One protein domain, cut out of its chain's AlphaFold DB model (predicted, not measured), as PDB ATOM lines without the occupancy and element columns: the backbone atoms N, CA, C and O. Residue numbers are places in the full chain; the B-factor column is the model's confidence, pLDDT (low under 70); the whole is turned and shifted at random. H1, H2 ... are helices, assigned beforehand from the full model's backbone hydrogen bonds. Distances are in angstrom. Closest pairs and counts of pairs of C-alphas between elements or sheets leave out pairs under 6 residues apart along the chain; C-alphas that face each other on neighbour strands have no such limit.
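Overview. This is residues 13 to 144 of the 276 residues of an uncharacterized protein of Deltaproteobacteria bacterium (UniProt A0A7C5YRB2). The long helix H1 and H2 form one hairpin, and a second, H3 and H4, packs on H2 through H3; residues 13 to 23 of H1 stick out as an arm. A long loop, residues 60 to 90, lies between H2 and H3. The printed part has 132 residues, four named helices, H1 to H4, and no named strand: all helix. It is only just compact, close to loose, with a radius of gyration of the C-alphas of 16.8 A, and spans 63 by 30 by 24 A.

Along the chain. H1, residues 13 to 43, runs 45.1 A from C-alpha 13 at (277.914, 570.679, 461.565). H2 is residues 47 to 59, 18.3 A; H3, residues 91 to 116, 37.5 A; H4, residues 128 to 136, 12.3 A, ending at (287.842, 572.305, 506.470).

Arrangement. H1, with residues 30 to 42 alone, touches H2 in a hairpin, 15 degrees, closest C-alphas Gly 38 and Ala 50, 4.1 A. H3, with residues 94 to 102 alone, touches H2 at a steep tilt of 50 degrees, closest C-alphas Val 51 and Trp 99, 6.1 A. H3, with residues 96 to 103 alone, touches H4 in a hairpin, 17 degrees, closest C-alphas Ala 103 and Leu 129, 5.2 A. H1 is apart from H3 and H4. Every O i to N i+4 pair is within hydrogen-bond range in H1, H3 and H4; H2 has 8 of 9.

Size, cuts and confidence. The printed part has no cut. The links H2 to H3 and H3 to H4 are long. Residues 13 to 31 and 63 to 88 have pLDDT under 70.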
ATOM      1  N   ILE A  13     276.781 569.899 461.038       47.59
ATOM      2  CA  ILE A  13     277.914 570.679 461.565       47.59
ATOM      3  C   ILE A  13     277.445 572.043 462.095       47.59
ATOM      4  O   ILE A  13     277.898 572.471 463.152       47.59
ATOM      5  N   GLY A  14     276.487 572.694 461.424       36.41
ATOM      6  CA  GLY A  14     275.921 573.972 461.876       36.41
ATOM      7  C   GLY A  14     275.142 573.869 463.193       36.41
ATOM      8  O   GLY A  14     275.258 574.745 464.043       36.41
ATOM      9  N   ILE A  15     274.404 572.774 463.406       46.75
ATOM     10  CA  ILE A  15     273.669 572.544 464.659       46.75
ATOM     11  C   ILE A  15     274.644 572.226 465.803       46.75
ATOM     12  O   ILE A  15     274.515 572.806 466.878       46.75
ATOM     13  N   LEU A  16     275.685 571.414 465.570       43.25
ATOM     14  CA  LEU A  16     276.740 571.188 466.570       43.25
ATOM     15  C   LEU A  16     277.484 572.483 466.943       43.25
ATOM     16  O   LEU A  16     277.761 572.697 468.119       43.25
ATOM     17  N   PHE A  17     277.734 573.382 465.984       43.19
ATOM     18  CA  PHE A  17     278.368 574.681 466.251       43.19
ATOM     19  C   PHE A  17     277.487 575.622 467.088       43.19
ATOM     20  O   PHE A  17     277.989 576.307 467.977       43.19
ATOM     21  N   ILE A  18     276.169 575.631 466.855       45.72
ATOM     22  CA  ILE A  18     275.222 576.458 467.620       45.72
ATOM     23  C   ILE A  18     275.034 575.914 469.044       45.72
ATOM     24  O   ILE A  18     274.970 576.704 469.985       45.72
ATOM     25  N   PHE A  19     275.015 574.591 469.241       44.41
ATOM     26  CA  PHE A  19     274.964 573.999 470.584       44.41
ATOM     27  C   PHE A  19     276.261 574.222 471.375       44.41
ATOM     28  O   PHE A  19     276.198 574.520 472.569       44.41
ATOM     29  N   PHE A  20     277.428 574.154 470.723       45.19
ATOM     30  CA  PHE A  20     278.707 574.467 471.368       45.19
ATOM     31  C   PHE A  20     278.802 575.941 471.772       45.19
ATOM     32  O   PHE A  20     279.161 576.238 472.910       45.19
ATOM     33  N   LEU A  21     278.413 576.868 470.892       44.53
ATOM     34  CA  LEU A  21     278.394 578.298 471.213       44.53
ATOM     35  C   LEU A  21     277.342 578.626 472.282       44.53
ATOM     36  O   LEU A  21     277.654 579.321 473.246       44.53
ATOM     37  N   GLY A  22     276.126 578.083 472.181       42.03
ATOM     38  CA  GLY A  22     275.060 578.293 473.165       42.03
ATOM     39  C   GLY A  22     275.416 577.776 474.563       42.03
ATOM     40  O   GLY A  22     275.158 578.456 475.558       42.03
ATOM     41  N   GLY A  23     276.081 576.618 474.648       48.25
ATOM     42  CA  GLY A  23     276.612 576.081 475.903       48.25
ATOM     43  C   GLY A  23     277.719 576.953 476.504       48.25
ATOM     44  O   GLY A  23     277.730 577.176 477.714       48.25
ATOM     45  N   PHE A  24     278.604 577.506 475.669       51.81
ATOM     46  CA  PHE A  24     279.657 578.433 476.099       51.81
ATOM     47  C   PHE A  24     279.101 579.774 476.603       51.81
ATOM     48  O   PHE A  24     279.484 580.226 477.681       51.81
ATOM     49  N   PHE A  25     278.158 580.387 475.879       48.78
ATOM     50  CA  PHE A  25     277.524 581.643 476.300       48.78
ATOM     51  C   PHE A  25     276.703 581.480 477.586       48.78
ATOM     52  O   PHE A  25     276.710 582.373 478.435       48.78
ATOM     53  N   SER A  26     276.034 580.336 477.761       57.97
ATOM     54  CA  SER A  26     275.290 580.020 478.984       57.97
ATOM     55  C   SER A  26     276.218 579.868 480.198       57.97
ATOM     56  O   SER A  26     275.987 580.505 481.225       57.97
ATOM     57  N   LYS A  27     277.322 579.116 480.061       54.94
ATOM     58  CA  LYS A  27     278.323 578.947 481.129       54.94
ATOM     59  C   LYS A  27     278.999 580.261 481.512       54.94
ATOM     60  O   LYS A  27     279.070 580.575 482.693       54.94
ATOM     61  N   ALA A  28     279.406 581.076 480.538       57.62
ATOM     62  CA  ALA A  28     280.008 582.382 480.811       57.62
ATOM     63  C   ALA A  28     279.040 583.334 481.542       57.62
ATOM     64  O   ALA A  28     279.437 584.059 482.456       57.62
ATOM     65  N   LYS A  29     277.750 583.312 481.178       61.44
ATOM     66  CA  LYS A  29     276.711 584.109 481.846       61.44
ATOM     67  C   LYS A  29     276.442 583.620 483.274       61.44
ATOM     68  O   LYS A  29     276.316 584.451 484.170       61.44
ATOM     69  N   ALA A  30     276.397 582.304 483.490       61.31
ATOM     70  CA  ALA A  30     276.255 581.706 484.817       61.31
ATOM     71  C   ALA A  30     277.465 582.020 485.712       61.31
ATOM     72  O   ALA A  30     277.286 582.497 486.829       61.31
ATOM     73  N   GLY A  31     278.690 581.866 485.195       60.78
ATOM     74  CA  GLY A  31     279.920 582.212 485.912       60.78
ATOM     75  C   GLY A  31     279.962 583.680 486.335       60.78
ATOM     76  O   GLY A  31     280.267 583.981 487.485       60.78
ATOM     77  N   LYS A  32     279.555 584.599 485.447       74.31
ATOM     78  CA  LYS A  32     279.435 586.028 485.776       74.31
ATOM     79  C   LYS A  32     278.371 586.304 486.845       74.31
ATOM     80  O   LYS A  32     278.580 587.173 487.682       74.31
ATOM     81  N   SER A  33     277.243 585.590 486.820       81.94
ATOM     82  CA  SER A  33     276.176 585.747 487.816       81.94
ATOM     83  C   SER A  33     276.635 585.322 489.211       81.94
ATOM     84  O   SER A  33     276.496 586.098 490.151       81.94
ATOM     85  N   HIS A  34     277.224 584.128 489.327       84.88
ATOM     86  CA  HIS A  34     277.771 583.619 490.586       84.88
ATOM     87  C   HIS A  34     278.899 584.511 491.107       84.88
ATOM     88  O   HIS A  34     278.945 584.832 492.287       84.88
ATOM     89  N   TYR A  35     279.762 585.013 490.220       80.94
ATOM     90  CA  TYR A  35     280.821 585.939 490.611       80.94
ATOM     91  C   TYR A  35     280.280 587.228 491.251       80.94
ATOM     92  O   TYR A  35     280.769 587.652 492.296       80.94
ATOM     93  N   LEU A  36     279.263 587.848 490.643       81.69
ATOM     94  CA  LEU A  36     278.663 589.078 491.166       81.69
ATOM     95  C   LEU A  36     277.944 588.849 492.501       81.69
ATOM     96  O   LEU A  36     278.081 589.673 493.400       81.69
ATOM     97  N   LEU A  37     277.230 587.728 492.644       86.88
ATOM     98  CA  LEU A  37     276.594 587.364 493.911       86.88
ATOM     99  C   LEU A  37     277.641 587.075 494.998       86.88
ATOM    100  O   LEU A  37     277.511 587.559 496.118       86.88
ATOM    101  N   GLY A  38     278.718 586.365 494.657       85.38
ATOM    102  CA  GLY A  38     279.849 586.149 495.557       85.38
ATOM    103  C   GLY A  38     280.471 587.463 496.031       85.38
ATOM    104  O   GLY A  38     280.734 587.618 497.219       85.38
ATOM    105  N   LEU A  39     280.633 588.456 495.148       81.69
ATOM    106  CA  LEU A  39     281.099 589.794 495.537       81.69
ATOM    107  C   LEU A  39     280.137 590.507 496.497       81.69
ATOM    108  O   LEU A  39     280.587 591.145 497.445       81.69
ATOM    109  N   GLU A  40     278.829 590.423 496.256       85.56
ATOM    110  CA  GLU A  40     277.812 591.012 497.134       85.56
ATOM    111  C   GLU A  40     277.853 590.388 498.537       85.56
ATOM    112  O   GLU A  40     277.885 591.097 499.546       85.56
ATOM    113  N   LEU A  41     277.926 589.058 498.606       88.69
ATOM    114  CA  LEU A  41     278.049 588.313 499.859       88.69
ATOM    115  C   LEU A  41     279.361 588.639 500.582       88.69
ATOM    116  O   LEU A  41     279.362 588.917 501.778       88.69
ATOM    117  N   PHE A  42     280.471 588.698 499.849       85.25
ATOM    118  CA  PHE A  42     281.780 589.023 500.409       85.25
ATOM    119  C   PHE A  42     281.801 590.430 501.024       85.25
ATOM    120  O   PHE A  42     282.225 590.613 502.164       85.25
ATOM    121  N   ASN A  43     281.274 591.423 500.305       81.56
ATOM    122  CA  ASN A  43     281.225 592.809 500.777       81.56
ATOM    123  C   ASN A  43     280.218 593.029 501.918       81.56
ATOM    124  O   ASN A  43     280.306 594.036 502.617       81.56
ATOM    125  N   SER A  44     279.271 592.108 502.118       86.25
ATOM    126  CA  SER A  44     278.290 592.158 503.210       86.25
ATOM    127  C   SER A  44     278.705 591.373 504.461       86.25
ATOM    128  O   SER A  44     277.925 591.308 505.410       86.25
ATOM    129  N   GLY A  45     279.918 590.808 504.500       83.25
ATOM    130  CA  GLY A  45     280.406 590.032 505.650       83.25
ATOM    131  C   GLY A  45     279.828 588.615 505.726       83.25
ATOM    132  O   GLY A  45     279.687 588.053 506.811       83.25
ATOM    133  N   ARG A  46     279.419 588.064 504.577       87.69
ATOM    134  CA  ARG A  46     278.926 586.691 504.407       87.69
ATOM    135  C   ARG A  46     279.942 585.868 503.624       87.69
ATOM    136  O   ARG A  46     279.641 585.288 502.581       87.69
ATOM    137  N   GLU A  47     281.193 585.903 504.074       86.06
ATOM    138  CA  GLU A  47     282.318 585.314 503.357       86.06
ATOM    139  C   GLU A  47     282.186 583.798 503.140       86.06
ATOM    140  O   GLU A  47     282.507 583.362 502.036       86.06
ATOM    141  N   PRO A  48     281.672 582.980 504.085       84.94
ATOM    142  CA  PRO A  48     281.457 581.559 503.822       84.94
ATOM    143  C   PRO A  48     280.506 581.303 502.645       84.94
ATOM    144  O   PRO A  48     280.790 580.460 501.797       84.94
ATOM    145  N   GLU A  49     279.407 582.054 502.540       89.12
ATOM    146  CA  GLU A  49     278.490 581.945 501.402       89.12
ATOM    147  C   GLU A  49     279.088 582.523 500.116       89.12
ATOM    148  O   GLU A  49     278.867 581.984 499.032       89.12
ATOM    149  N   ALA A  50     279.887 583.588 500.228       86.50
ATOM    150  CA  ALA A  50     280.607 584.152 499.094       86.50
ATOM    151  C   ALA A  50     281.555 583.135 498.454       86.50
ATOM    152  O   ALA A  50     281.662 583.084 497.228       86.50
ATOM    153  N   VAL A  51     282.225 582.306 499.260       85.44
ATOM    154  CA  VAL A  51     283.117 581.278 498.720       85.44
ATOM    155  C   VAL A  51     282.351 580.224 497.924       85.44
ATOM    156  O   VAL A  51     282.815 579.839 496.852       85.44
ATOM    157  N   GLU A  52     281.177 579.784 498.378       88.00
ATOM    158  CA  GLU A  52     280.354 578.838 497.608       88.00
ATOM    159  C   GLU A  52     279.997 579.405 496.225       88.00
ATOM    160  O   GLU A  52     280.149 578.733 495.199       88.00
ATOM    161  N   GLU A  53     279.633 580.686 496.169       89.25
ATOM    162  CA  GLU A  53     279.384 581.385 494.909       89.25
ATOM    163  C   GLU A  53     280.655 581.529 494.057       89.25
ATOM    164  O   GLU A  53     280.621 581.317 492.843       89.25
ATOM    165  N   PHE A  54     281.815 581.798 494.662       85.50
ATOM    166  CA  PHE A  54     283.088 581.832 493.941       85.50
ATOM    167  C   PHE A  54     283.517 580.455 493.415       85.50
ATOM    168  O   PHE A  54     284.071 580.381 492.318       85.50
ATOM    169  N   ILE A  55     283.210 579.358 494.113       84.19
ATOM    170  CA  ILE A  55     283.424 577.989 493.621       84.19
ATOM    171  C   ILE A  55     282.557 577.747 492.378       84.19
ATOM    172  O   ILE A  55     283.055 577.252 491.362       84.19
ATOM    173  N   LEU A  56     281.273 578.119 492.423       84.75
ATOM    174  CA  LEU A  56     280.358 577.995 491.281       84.75
ATOM    175  C   LEU A  56     280.785 578.878 490.102       84.75
ATOM    176  O   LEU A  56     280.734 578.439 488.949       84.75
ATOM    177  N   ALA A  57     281.256 580.094 490.374       81.88
ATOM    178  CA  ALA A  57     281.831 580.977 489.366       81.88
ATOM    179  C   ALA A  57     283.093 580.362 488.742       81.88
ATOM    180  O   ALA A  57     283.218 580.323 487.517       81.88
ATOM    181  N   GLY A  58     283.977 579.809 489.579       76.94
ATOM    182  CA  GLY A  58     285.201 579.123 489.184       76.94
ATOM    183  C   GLY A  58     284.919 577.975 488.225       76.94
ATOM    184  O   GLY A  58     285.440 577.990 487.114       76.94
ATOM    185  N   LYS A  59     284.012 577.052 488.582       78.94
ATOM    186  CA  LYS A  59     283.596 575.906 487.740       78.94
ATOM    187  C   LYS A  59     283.110 576.302 486.340       78.94
ATOM    188  O   LYS A  59     283.183 575.502 485.409       78.94
ATOM    189  N   ASN A  60     282.586 577.518 486.197       75.75
ATOM    190  CA  ASN A  60     282.063 578.058 484.944       75.75
ATOM    191  C   ASN A  60     283.049 578.992 484.220       75.75
ATOM    192  O   ASN A  60     282.725 579.509 483.148       75.75
ATOM    193  N   SER A  61     284.236 579.203 484.790       73.12
ATOM    194  CA  SER A  61     285.303 580.029 484.238       73.12
ATOM    195  C   SER A  61     286.267 579.219 483.368       73.12
ATOM    196  O   SER A  61     286.420 578.008 483.520       73.12
ATOM    197  N   GLN A  62     286.962 579.906 482.461       70.00
ATOM    198  CA  GLN A  62     288.024 579.307 481.657       70.00
ATOM    199  C   GLN A  62     289.327 579.163 482.459       70.00
ATOM    200  O   GLN A  62     290.045 578.174 482.292       70.00
ATOM    201  N   ARG A  63     289.625 580.120 483.350       69.38
ATOM    202  CA  ARG A  63     290.782 580.086 484.259       69.38
ATOM    203  C   ARG A  63     290.359 580.357 485.698       69.38
ATOM    204  O   ARG A  63     289.509 581.213 485.947       69.38
ATOM    205  N   CYS A  64     290.993 579.670 486.651       64.62
ATOM    206  CA  CYS A  64     290.653 579.810 488.069       64.62
ATOM    207  C   CYS A  64     290.994 581.191 488.641       64.62
ATOM    208  O   CYS A  64     290.391 581.584 489.629       64.62
ATOM    209  N   LEU A  65     291.873 581.971 487.998       63.41
ATOM    210  CA  LEU A  65     292.128 583.356 488.418       63.41
ATOM    211  C   LEU A  65     291.086 584.350 487.960       63.41
ATOM    212  O   LEU A  65     291.036 585.435 488.524       63.41
ATOM    213  N   ASP A  66     290.261 584.036 486.961       68.62
ATOM    214  CA  ASP A  66     289.360 585.047 486.402       68.62
ATOM    215  C   ASP A  66     288.357 585.565 487.441       68.62
ATOM    216  O   ASP A  66     287.986 586.735 487.395       68.62
ATOM    217  N   ILE A  67     287.995 584.734 488.423       68.75
ATOM    218  CA  ILE A  67     287.159 585.132 489.564       68.75
ATOM    219  C   ILE A  67     287.909 586.016 490.572       68.75
ATOM    220  O   ILE A  67     287.279 586.756 491.315       68.75
ATOM    221  N   PHE A  68     289.243 585.992 490.595       67.69
ATOM    222  CA  PHE A  68     290.045 586.778 491.535       67.69
ATOM    223  C   PHE A  68     290.712 588.010 490.920       67.69
ATOM    224  O   PHE A  68     291.155 588.888 491.651       67.69
ATOM    225  N   LYS A  69     290.717 588.135 489.587       66.50
ATOM    226  CA  LYS A  69     291.390 589.218 488.846       66.50
ATOM    227  C   LYS A  69     291.005 590.639 489.255       66.50
ATOM    228  O   LYS A  69     291.812 591.541 489.074       66.50
ATOM    229  N   ASN A  70     289.790 590.856 489.759       62.25
ATOM    230  CA  ASN A  70     289.350 592.199 490.154       62.25
ATOM    231  C   ASN A  70     289.677 592.538 491.614       62.25
ATOM    232  O   ASN A  70     289.483 593.681 492.025       62.25
ATOM    233  N   PHE A  71     290.166 591.579 492.403       57.94
ATOM    234  CA  PHE A  71     290.750 591.887 493.700       57.94
ATOM    235  C   PHE A  71     292.200 592.301 493.446       57.94
ATOM    236  O   PHE A  71     293.032 591.479 493.073       57.94
ATOM    237  N   TYR A  72     292.491 593.597 493.582       51.50
ATOM    238  CA  TYR A  72     293.855 594.126 493.536       51.50
ATOM    239  C   TYR A  72     294.651 593.591 494.737       51.50
ATOM    240  O   TYR A  72     294.691 594.221 495.801       51.50
ATOM    241  N   LEU A  73     295.246 592.413 494.563       52.75
ATOM    242  CA  LEU A  73     296.192 591.819 495.498       52.75
ATOM    243  C   LEU A  73     297.599 592.231 495.082       52.75
ATOM    244  O   LEU A  73     297.977 592.062 493.923       52.75
ATOM    245  N   ASP A  74     298.368 592.770 496.025       41.38
ATOM    246  CA  ASP A  74     299.728 593.257 495.745       41.38
ATOM    247  C   ASP A  74     300.713 592.098 495.521       41.38
ATOM    248  O   ASP A  74     301.840 592.296 495.072       41.38
ATOM    249  N   PHE A  75     300.279 590.865 495.793       44.75
ATOM    250  CA  PHE A  75     301.068 589.672 495.556       44.75
ATOM    251  C   PHE A  75     300.142 588.532 495.130       44.75
ATOM    252  O   PHE A  75     299.399 587.991 495.937       44.75
ATOM    253  N   PHE A  76     300.171 588.112 493.873       49.22
ATOM    254  CA  PHE A  76     299.580 586.832 493.492       49.22
ATOM    255  C   PHE A  76     300.723 585.809 493.501       49.22
ATOM    256  O   PHE A  76     301.731 586.055 492.847       49.22
ATOM    257  N   PRO A  77     300.661 584.667 494.209       47.03
ATOM    258  CA  PRO A  77     301.488 583.530 493.868       47.03
ATOM    259  C   PRO A  77     300.919 583.054 492.539       47.03
ATOM    260  O   PRO A  77     299.977 582.268 492.472       47.03
ATOM    261  N   GLU A  78     301.468 583.642 491.482       46.53
ATOM    262  CA  GLU A  78     301.175 583.424 490.067       46.53
ATOM    263  C   GLU A  78     301.176 581.919 489.715       46.53
ATOM    264  O   GLU A  78     300.529 581.470 488.777       46.53
ATOM    265  N   THR A  79     301.791 581.077 490.545       50.09
ATOM    266  CA  THR A  79     302.079 579.675 490.253       50.09
ATOM    267  C   THR A  79     300.898 578.705 490.273       50.09
ATOM    268  O   THR A  79     301.016 577.644 489.653       50.09
ATOM    269  N   ASP A  80     299.789 579.003 490.959       51.91
ATOM    270  CA  ASP A  80     298.791 577.959 491.276       51.91
ATOM    271  C   ASP A  80     297.648 577.838 490.272       51.91
ATOM    272  O   ASP A  80     297.021 576.787 490.174       51.91
ATOM    273  N   CYS A  81     297.429 578.873 489.467       52.53
ATOM    274  CA  CYS A  81     296.383 578.888 488.447       52.53
ATOM    275  C   CYS A  81     296.873 579.212 487.039       52.53
ATOM    276  O   CYS A  81     296.083 579.188 486.093       52.53
ATOM    277  N   GLU A  82     298.156 579.522 486.869       49.78
ATOM    278  CA  GLU A  82     298.727 579.709 485.535       49.78
ATOM    279  C   GLU A  82     298.902 578.389 484.780       49.78
ATOM    280  O   GLU A  82     299.018 578.393 483.556       49.78
ATOM    281  N   LYS A  83     298.899 577.254 485.490       51.75
ATOM    282  CA  LYS A  83     299.349 575.977 484.929       51.75
ATOM    283  C   LYS A  83     298.258 575.148 484.246       51.75
ATOM    284  O   LYS A  83     298.617 574.335 483.403       51.75
ATOM    285  N   ALA A  84     296.969 575.347 484.550       55.16
ATOM    286  CA  ALA A  84     295.898 574.526 483.976       55.16
ATOM    287  C   ALA A  84     294.553 575.277 483.831       55.16
ATOM    288  O   ALA A  84     294.206 576.102 484.680       55.16
ATOM    289  N   PRO A  85     293.766 575.019 482.765       62.97
ATOM    290  CA  PRO A  85     292.371 575.457 482.688       62.97
ATOM    291  C   PRO A  85     291.543 574.834 483.822       62.97
ATOM    292  O   PRO A  85     291.831 573.727 484.269       62.97
ATOM    293  N   VAL A  86     290.469 575.502 484.269       65.88
ATOM    294  CA  VAL A  86     289.636 575.013 485.398       65.88
ATOM    295  C   VAL A  86     289.119 573.591 485.168       65.88
ATOM    296  O   VAL A  86     288.985 572.823 486.112       65.88
ATOM    297  N   SER A  87     288.865 573.220 483.910       65.50
ATOM    298  CA  SER A  87     288.429 571.875 483.522       65.50
ATOM    299  C   SER A  87     289.405 570.755 483.897       65.50
ATOM    300  O   SER A  87     289.012 569.594 483.870       65.50
ATOM    301  N   GLU A  88     290.658 571.090 484.199       68.88
ATOM    302  CA  GLU A  88     291.724 570.154 484.567       68.88
ATOM    303  C   GLU A  88     292.032 570.165 486.074       68.88
ATOM    304  O   GLU A  88     292.832 569.354 486.534       68.88
ATOM    305  N   ILE A  89     291.386 571.041 486.851       74.44
ATOM    306  CA  ILE A  89     291.545 571.125 488.308       74.44
ATOM    307  C   ILE A  89     290.487 570.241 488.969       74.44
ATOM    308  O   ILE A  89     289.293 570.355 488.668       74.44
ATOM    309  N   ALA A  90     290.901 569.368 489.887       78.94
ATOM    310  CA  ALA A  90     289.952 568.543 490.623       78.94
ATOM    311  C   ALA A  90     289.053 569.427 491.505       78.94
ATOM    312  O   ALA A  90     289.506 570.402 492.100       78.94
ATOM    313  N   GLU A  91     287.768 569.086 491.635       81.69
ATOM    314  CA  GLU A  91     286.833 569.902 492.424       81.69
ATOM    315  C   GLU A  91     287.317 570.191 493.865       81.69
ATOM    316  O   GLU A  91     287.185 571.341 494.288       81.69
ATOM    317  N   PRO A  92     287.899 569.234 494.617       84.00
ATOM    318  CA  PRO A  92     288.464 569.522 495.936       84.00
ATOM    319  C   PRO A  92     289.589 570.566 495.902       84.00
ATOM    320  O   PRO A  92     289.600 571.471 496.730       84.00
ATOM    321  N   GLU A  93     290.477 570.500 494.909       81.06
ATOM    322  CA  GLU A  93     291.583 571.453 494.746       81.06
ATOM    323  C   GLU A  93     291.067 572.859 494.427       81.06
ATOM    324  O   GLU A  93     291.563 573.844 494.972       81.06
ATOM    325  N   LEU A  94     290.028 572.960 493.589       79.44
ATOM    326  CA  LEU A  94     289.378 574.235 493.301       79.44
ATOM    327  C   LEU A  94     288.763 574.835 494.569       79.44
ATOM    328  O   LEU A  94     288.920 576.027 494.812       79.44
ATOM    329  N   LYS A  95     288.081 574.026 495.387       85.06
ATOM    330  CA  LYS A  95     287.480 574.493 496.643       85.06
ATOM    331  C   LYS A  95     288.532 574.997 497.622       85.06
ATOM    332  O   LYS A  95     288.380 576.097 498.147       85.06
ATOM    333  N   GLU A  96     289.606 574.232 497.819       86.88
ATOM    334  CA  GLU A  96     290.740 574.630 498.656       86.88
ATOM    335  C   GLU A  96     291.336 575.963 498.205       86.88
ATOM    336  O   GLU A  96     291.489 576.884 499.007       86.88
ATOM    337  N   LEU A  97     291.626 576.084 496.909       83.19
ATOM    338  CA  LEU A  97     292.171 577.299 496.326       83.19
ATOM    339  C   LEU A  97     291.239 578.492 496.548       83.19
ATOM    340  O   LEU A  97     291.698 579.535 497.006       83.19
ATOM    341  N   VAL A  98     289.952 578.363 496.210       83.56
ATOM    342  CA  VAL A  98     289.012 579.484 496.323       83.56
ATOM    343  C   VAL A  98     288.901 579.927 497.779       83.56
ATOM    344  O   VAL A  98     288.996 581.120 498.054       83.56
ATOM    345  N   TRP A  99     288.795 578.982 498.714       88.44
ATOM    346  CA  TRP A  99     288.709 579.285 500.142       88.44
ATOM    347  C   TRP A  99     289.961 580.006 500.654       88.44
ATOM    348  O   TRP A  99     289.857 581.037 501.322       88.44
ATOM    349  N   PHE A 100     291.147 579.504 500.297       87.56
ATOM    350  CA  PHE A 100     292.421 580.131 500.649       87.56
ATOM    351  C   PHE A 100     292.528 581.556 500.087       87.56
ATOM    352  O   PHE A 100     292.881 582.484 500.816       87.56
ATOM    353  N   GLN A 101     292.187 581.749 498.810       83.38
ATOM    354  CA  GLN A 101     292.265 583.057 498.159       83.38
ATOM    355  C   GLN A 101     291.269 584.050 498.758       83.38
ATOM    356  O   GLN A 101     291.642 585.189 499.016       83.38
ATOM    357  N   THR A 102     290.035 583.640 499.053       84.88
ATOM    358  CA  THR A 102     289.055 584.520 499.704       84.88
ATOM    359  C   THR A 102     289.514 584.956 501.095       84.88
ATOM    360  O   THR A 102     289.463 586.150 501.397       84.88
ATOM    361  N   ALA A 103     290.022 584.029 501.918       89.19
ATOM    362  CA  ALA A 103     290.578 584.354 503.234       89.19
ATOM    363  C   ALA A 103     291.722 585.373 503.128       89.19
ATOM    364  O   ALA A 103     291.774 586.361 503.859       89.19
ATOM    365  N   ARG A 104     292.603 585.169 502.152       86.50
ATOM    366  CA  ARG A 104     293.734 586.050 501.893       86.50
ATOM    367  C   ARG A 104     293.328 587.427 501.363       86.50
ATOM    368  O   ARG A 104     293.884 588.425 501.803       86.50
ATOM    369  N   ILE A 105     292.376 587.505 500.436       84.19
ATOM    370  CA  ILE A 105     291.865 588.784 499.926       84.19
ATOM    371  C   ILE A 105     291.335 589.624 501.084       84.19
ATOM    372  O   ILE A 105     291.655 590.808 501.186       84.19
ATOM    373  N   LYS A 106     290.551 589.000 501.969       85.62
ATOM    374  CA  LYS A 106     290.030 589.663 503.162       85.62
ATOM    375  C   LYS A 106     291.164 590.156 504.057       85.62
ATOM    376  O   LYS A 106     291.131 591.305 504.486       85.62
ATOM    377  N   TRP A 107     292.174 589.317 504.274       88.69
ATOM    378  CA  TRP A 107     293.368 589.677 505.031       88.69
ATOM    379  C   TRP A 107     294.064 590.917 504.460       88.69
ATOM    380  O   TRP A 107     294.285 591.876 505.185       88.69
ATOM    381  N   GLU A 108     294.348 590.945 503.156       85.44
ATOM    382  CA  GLU A 108     295.041 592.072 502.516       85.44
ATOM    383  C   GLU A 108     294.205 593.360 502.520       85.44
ATOM    384  O   GLU A 108     294.745 594.452 502.709       85.44
ATOM    385  N   GLN A 109     292.885 593.260 502.334       85.50
ATOM    386  CA  GLN A 109     291.986 594.411 502.462       85.50
ATOM    387  C   GLN A 109     292.002 594.981 503.879       85.50
ATOM    388  O   GLN A 109     292.054 596.199 504.053       85.50
ATOM    389  N   GLU A 110     292.001 594.104 504.877       88.56
ATOM    390  CA  GLU A 110     292.089 594.487 506.277       88.56
ATOM    391  C   GLU A 110     293.450 595.113 506.598       88.56
ATOM    392  O   GLU A 110     293.495 596.180 507.203       88.56
ATOM    393  N   THR A 111     294.553 594.555 506.088       87.38
ATOM    394  CA  THR A 111     295.883 595.171 506.194       87.38
ATOM    395  C   THR A 111     295.878 596.591 505.621       87.38
ATOM    396  O   THR A 111     296.339 597.527 506.275       87.38
ATOM    397  N   LYS A 112     295.320 596.785 504.416       87.06
ATOM    398  CA  LYS A 112     295.216 598.111 503.777       87.06
ATOM    399  C   LYS A 112     294.380 599.076 504.621       87.06
ATOM    400  O   LYS A 112     294.775 600.230 504.779       87.06
ATOM    401  N   ARG A 113     293.267 598.608 505.196       89.69
ATOM    402  CA  ARG A 113     292.420 599.390 506.109       89.69
ATOM    403  C   ARG A 113     293.182 599.801 507.371       89.69
ATOM    404  O   ARG A 113     293.173 600.977 507.721       89.69
ATOM    405  N   LEU A 114     293.882 598.868 508.018       88.75
ATOM    406  CA  LEU A 114     294.688 599.134 509.214       88.75
ATOM    407  C   LEU A 114     295.775 600.179 508.932       88.75
ATOM    408  O   LEU A 114     295.907 601.132 509.697       88.75
ATOM    409  N   ILE A 115     296.472 600.073 507.795       88.00
ATOM    410  CA  ILE A 115     297.464 601.069 507.356       88.00
ATOM    411  C   ILE A 115     296.815 602.447 507.166       88.00
ATOM    412  O   ILE A 115     297.335 603.440 507.666       88.00
ATOM    413  N   GLN A 116     295.674 602.525 506.472       90.69
ATOM    414  CA  GLN A 116     294.955 603.790 506.253       90.69
ATOM    415  C   GLN A 116     294.477 604.431 507.562       90.69
ATOM    416  O   GLN A 116     294.445 605.655 507.680       90.69
ATOM    417  N   GLU A 117     294.134 603.612 508.552       92.31
ATOM    418  CA  GLU A 117     293.728 604.046 509.888       92.31
ATOM    419  C   GLU A 117     294.915 604.337 510.824       92.31
ATOM    420  O   GLU A 117     294.692 604.679 511.986       92.31
ATOM    421  N   ASN A 118     296.164 604.216 510.346       87.62
ATOM    422  CA  ASN A 118     297.387 604.286 511.154       87.62
ATOM    423  C   ASN A 118     297.354 603.343 512.369       87.62
ATOM    424  O   ASN A 118     297.854 603.669 513.448       87.62
ATOM    425  N   LYS A 119     296.739 602.171 512.206       86.19
ATOM    426  CA  LYS A 119     296.708 601.126 513.222       86.19
ATOM    427  C   LYS A 119     297.850 600.134 513.008       86.19
ATOM    428  O   LYS A 119     298.251 599.897 511.865       86.19
ATOM    429  N   PRO A 120     298.349 599.522 514.093       81.62
ATOM    430  CA  PRO A 120     299.205 598.348 514.013       81.62
ATOM    431  C   PRO A 120     298.604 597.291 513.085       81.62
ATOM    432  O   PRO A 120     297.418 596.977 513.188       81.62
ATOM    433  N   THR A 121     299.414 596.757 512.175       80.00
ATOM    434  CA  THR A 121     298.975 595.690 511.274       80.00
ATOM    435  C   THR A 121     299.035 594.326 511.943       80.00
ATOM    436  O   THR A 121     298.201 593.492 511.640       80.00
ATOM    437  N   ARG A 122     299.963 594.079 512.874       82.75
ATOM    438  CA  ARG A 122     300.023 592.809 513.616       82.75
ATOM    439  C   ARG A 122     299.010 592.810 514.760       82.75
ATOM    440  O   ARG A 122     298.682 593.865 515.306       82.75
ATOM    441  N   ASN A 123     298.578 591.624 515.175       82.06
ATOM    442  CA  ASN A 123     297.617 591.369 516.254       82.06
ATOM    443  C   ASN A 123     296.241 592.063 516.112       82.06
ATOM    444  O   ASN A 123     295.552 592.261 517.113       82.06
ATOM    445  N   ASN A 124     295.847 592.466 514.905       84.62
ATOM    446  CA  ASN A 124     294.619 593.227 514.645       84.62
ATOM    447  C   ASN A 124     293.754 592.652 513.514       84.62
ATOM    448  O   ASN A 124     292.637 593.129 513.319       84.62
ATOM    449  N   HIS A 125     294.226 591.641 512.786       89.88
ATOM    450  CA  HIS A 125     293.442 591.005 511.734       89.88
ATOM    451  C   HIS A 125     292.405 590.029 512.300       89.88
ATOM    452  O   HIS A 125     292.662 589.293 513.257       89.88
ATOM    453  N   ASP A 126     291.250 589.943 511.636       88.56
ATOM    454  CA  ASP A 126     290.331 588.826 511.846       88.56
ATOM    455  C   ASP A 126     290.893 587.541 511.212       88.56
ATOM    456  O   ASP A 126     291.066 587.429 509.998       88.56
ATOM    457  N   GLN A 127     291.155 586.543 512.056       90.44
ATOM    458  CA  GLN A 127     291.711 585.248 511.665       90.44
ATOM    459  C   GLN A 127     290.628 584.204 511.340       90.44
ATOM    460  O   GLN A 127     290.954 583.069 510.977       90.44
ATOM    461  N   SER A 128     289.341 584.548 511.479       90.00
ATOM    462  CA  SER A 128     288.209 583.616 511.410       90.00
ATOM    463  C   SER A 128     288.202 582.761 510.139       90.00
ATOM    464  O   SER A 128     288.025 581.541 510.217       90.00
ATOM    465  N   LEU A 129     288.469 583.365 508.980       90.31
ATOM    466  CA  LEU A 129     288.493 582.678 507.690       90.31
ATOM    467  C   LEU A 129     289.642 581.681 507.561       90.31
ATOM    468  O   LEU A 129     289.431 580.565 507.085       90.31
ATOM    469  N   PHE A 130     290.837 582.034 508.033       92.75
ATOM    470  CA  PHE A 130     291.969 581.109 508.048       92.75
ATOM    471  C   PHE A 130     291.752 579.970 509.048       92.75
ATOM    472  O   PHE A 130     292.034 578.816 508.736       92.75
ATOM    473  N   ILE A 131     291.171 580.250 510.217       92.31
ATOM    474  CA  ILE A 131     290.813 579.208 511.189       92.31
ATOM    475  C   ILE A 131     289.778 578.243 510.593       92.31
ATOM    476  O   ILE A 131     289.892 577.030 510.768       92.31
ATOM    477  N   GLN A 132     288.773 578.753 509.875       90.94
ATOM    478  CA  GLN A 132     287.801 577.914 509.169       90.94
ATOM    479  C   GLN A 132     288.457 577.103 508.047       90.94
ATOM    480  O   GLN A 132     288.196 575.906 507.946       90.94
ATOM    481  N   PHE A 133     289.353 577.711 507.266       92.44
ATOM    482  CA  PHE A 133     290.129 577.011 506.243       92.44
ATOM    483  C   PHE A 133     290.881 575.809 506.831       92.44
ATOM    484  O   PHE A 133     290.755 574.700 506.320       92.44
ATOM    485  N   LEU A 134     291.595 576.000 507.946       93.19
ATOM    486  CA  LEU A 134     292.345 574.929 508.613       93.19
ATOM    487  C   LEU A 134     291.445 573.794 509.127       93.19
ATOM    488  O   LEU A 134     291.870 572.639 509.145       93.19
ATOM    489  N   LYS A 135     290.208 574.106 509.537       92.44
ATOM    490  CA  LYS A 135     289.219 573.100 509.960       92.44
ATOM    491  C   LYS A 135     288.687 572.283 508.785       92.44
ATOM    492  O   LYS A 135     288.500 571.079 508.926       92.44
ATOM    493  N   LEU A 136     288.418 572.939 507.657       90.69
ATOM    494  CA  LEU A 136     287.842 572.305 506.470       90.69
ATOM    495  C   LEU A 136     288.887 571.528 505.659       90.69
ATOM    496  O   LEU A 136     288.572 570.469 505.121       90.69
ATOM    497  N   TYR A 137     290.129 572.019 505.611       91.75
ATOM    498  CA  TYR A 137     291.192 571.486 504.757       91.75
ATOM    499  C   TYR A 137     292.498 571.227 505.538       91.75
ATOM    500  O   TYR A 137     293.543 571.813 505.237       91.75
ATOM    501  N   PRO A 138     292.487 570.316 506.532       91.50
ATOM    502  CA  PRO A 138     293.623 570.072 507.430       91.50
ATOM    503  C   PRO A 138     294.835 569.411 506.758       91.50
ATOM    504  O   PRO A 138     295.877 569.267 507.393       91.50
ATOM    505  N   THR A 139     294.709 568.991 505.495       90.44
ATOM    506  CA  THR A 139     295.782 568.403 504.674       90.44
ATOM    507  C   THR A 139     296.071 569.221 503.416       90.44
ATOM    508  O   THR A 139     296.700 568.710 502.493       90.44
ATOM    509  N   SER A 140     295.590 570.469 503.350       89.44
ATOM    510  CA  SER A 140     295.757 571.301 502.161       89.44
ATOM    511  C   SER A 140     297.227 571.559 501.833       89.44
ATOM    512  O   SER A 140     298.079 571.715 502.711       89.44
ATOM    513  N   ARG A 141     297.520 571.722 500.543       85.62
ATOM    514  CA  ARG A 141     298.823 572.215 500.081       85.62
ATOM    515  C   ARG A 141     299.140 573.649 500.530       85.62
ATOM    516  O   ARG A 141     300.291 574.046 500.435       85.62
ATOM    517  N   TYR A 142     298.148 574.410 501.004       88.06
ATOM    518  CA  TYR A 142     298.300 575.799 501.467       88.06
ATOM    519  C   TYR A 142     298.532 575.937 502.977       88.06
ATOM    520  O   TYR A 142     298.589 577.054 503.495       88.06
ATOM    521  N   LEU A 143     298.634 574.824 503.709       91.69
ATOM    522  CA  LEU A 143     298.787 574.845 505.166       91.69
ATOM    523  C   LEU A 143     300.027 575.603 505.629       91.69
ATOM    524  O   LEU A 143     299.979 576.256 506.666       91.69
ATOM    525  N   ASP A 144     301.120 575.511 504.879       91.75
ATOM    526  CA  ASP A 144     302.353 576.230 505.169       91.75
ATOM    527  C   ASP A 144     302.128 577.751 505.097       91.75
ATOM    528  O   ASP A 144     302.404 578.462 506.058       91.75
TER     529      ASP A 144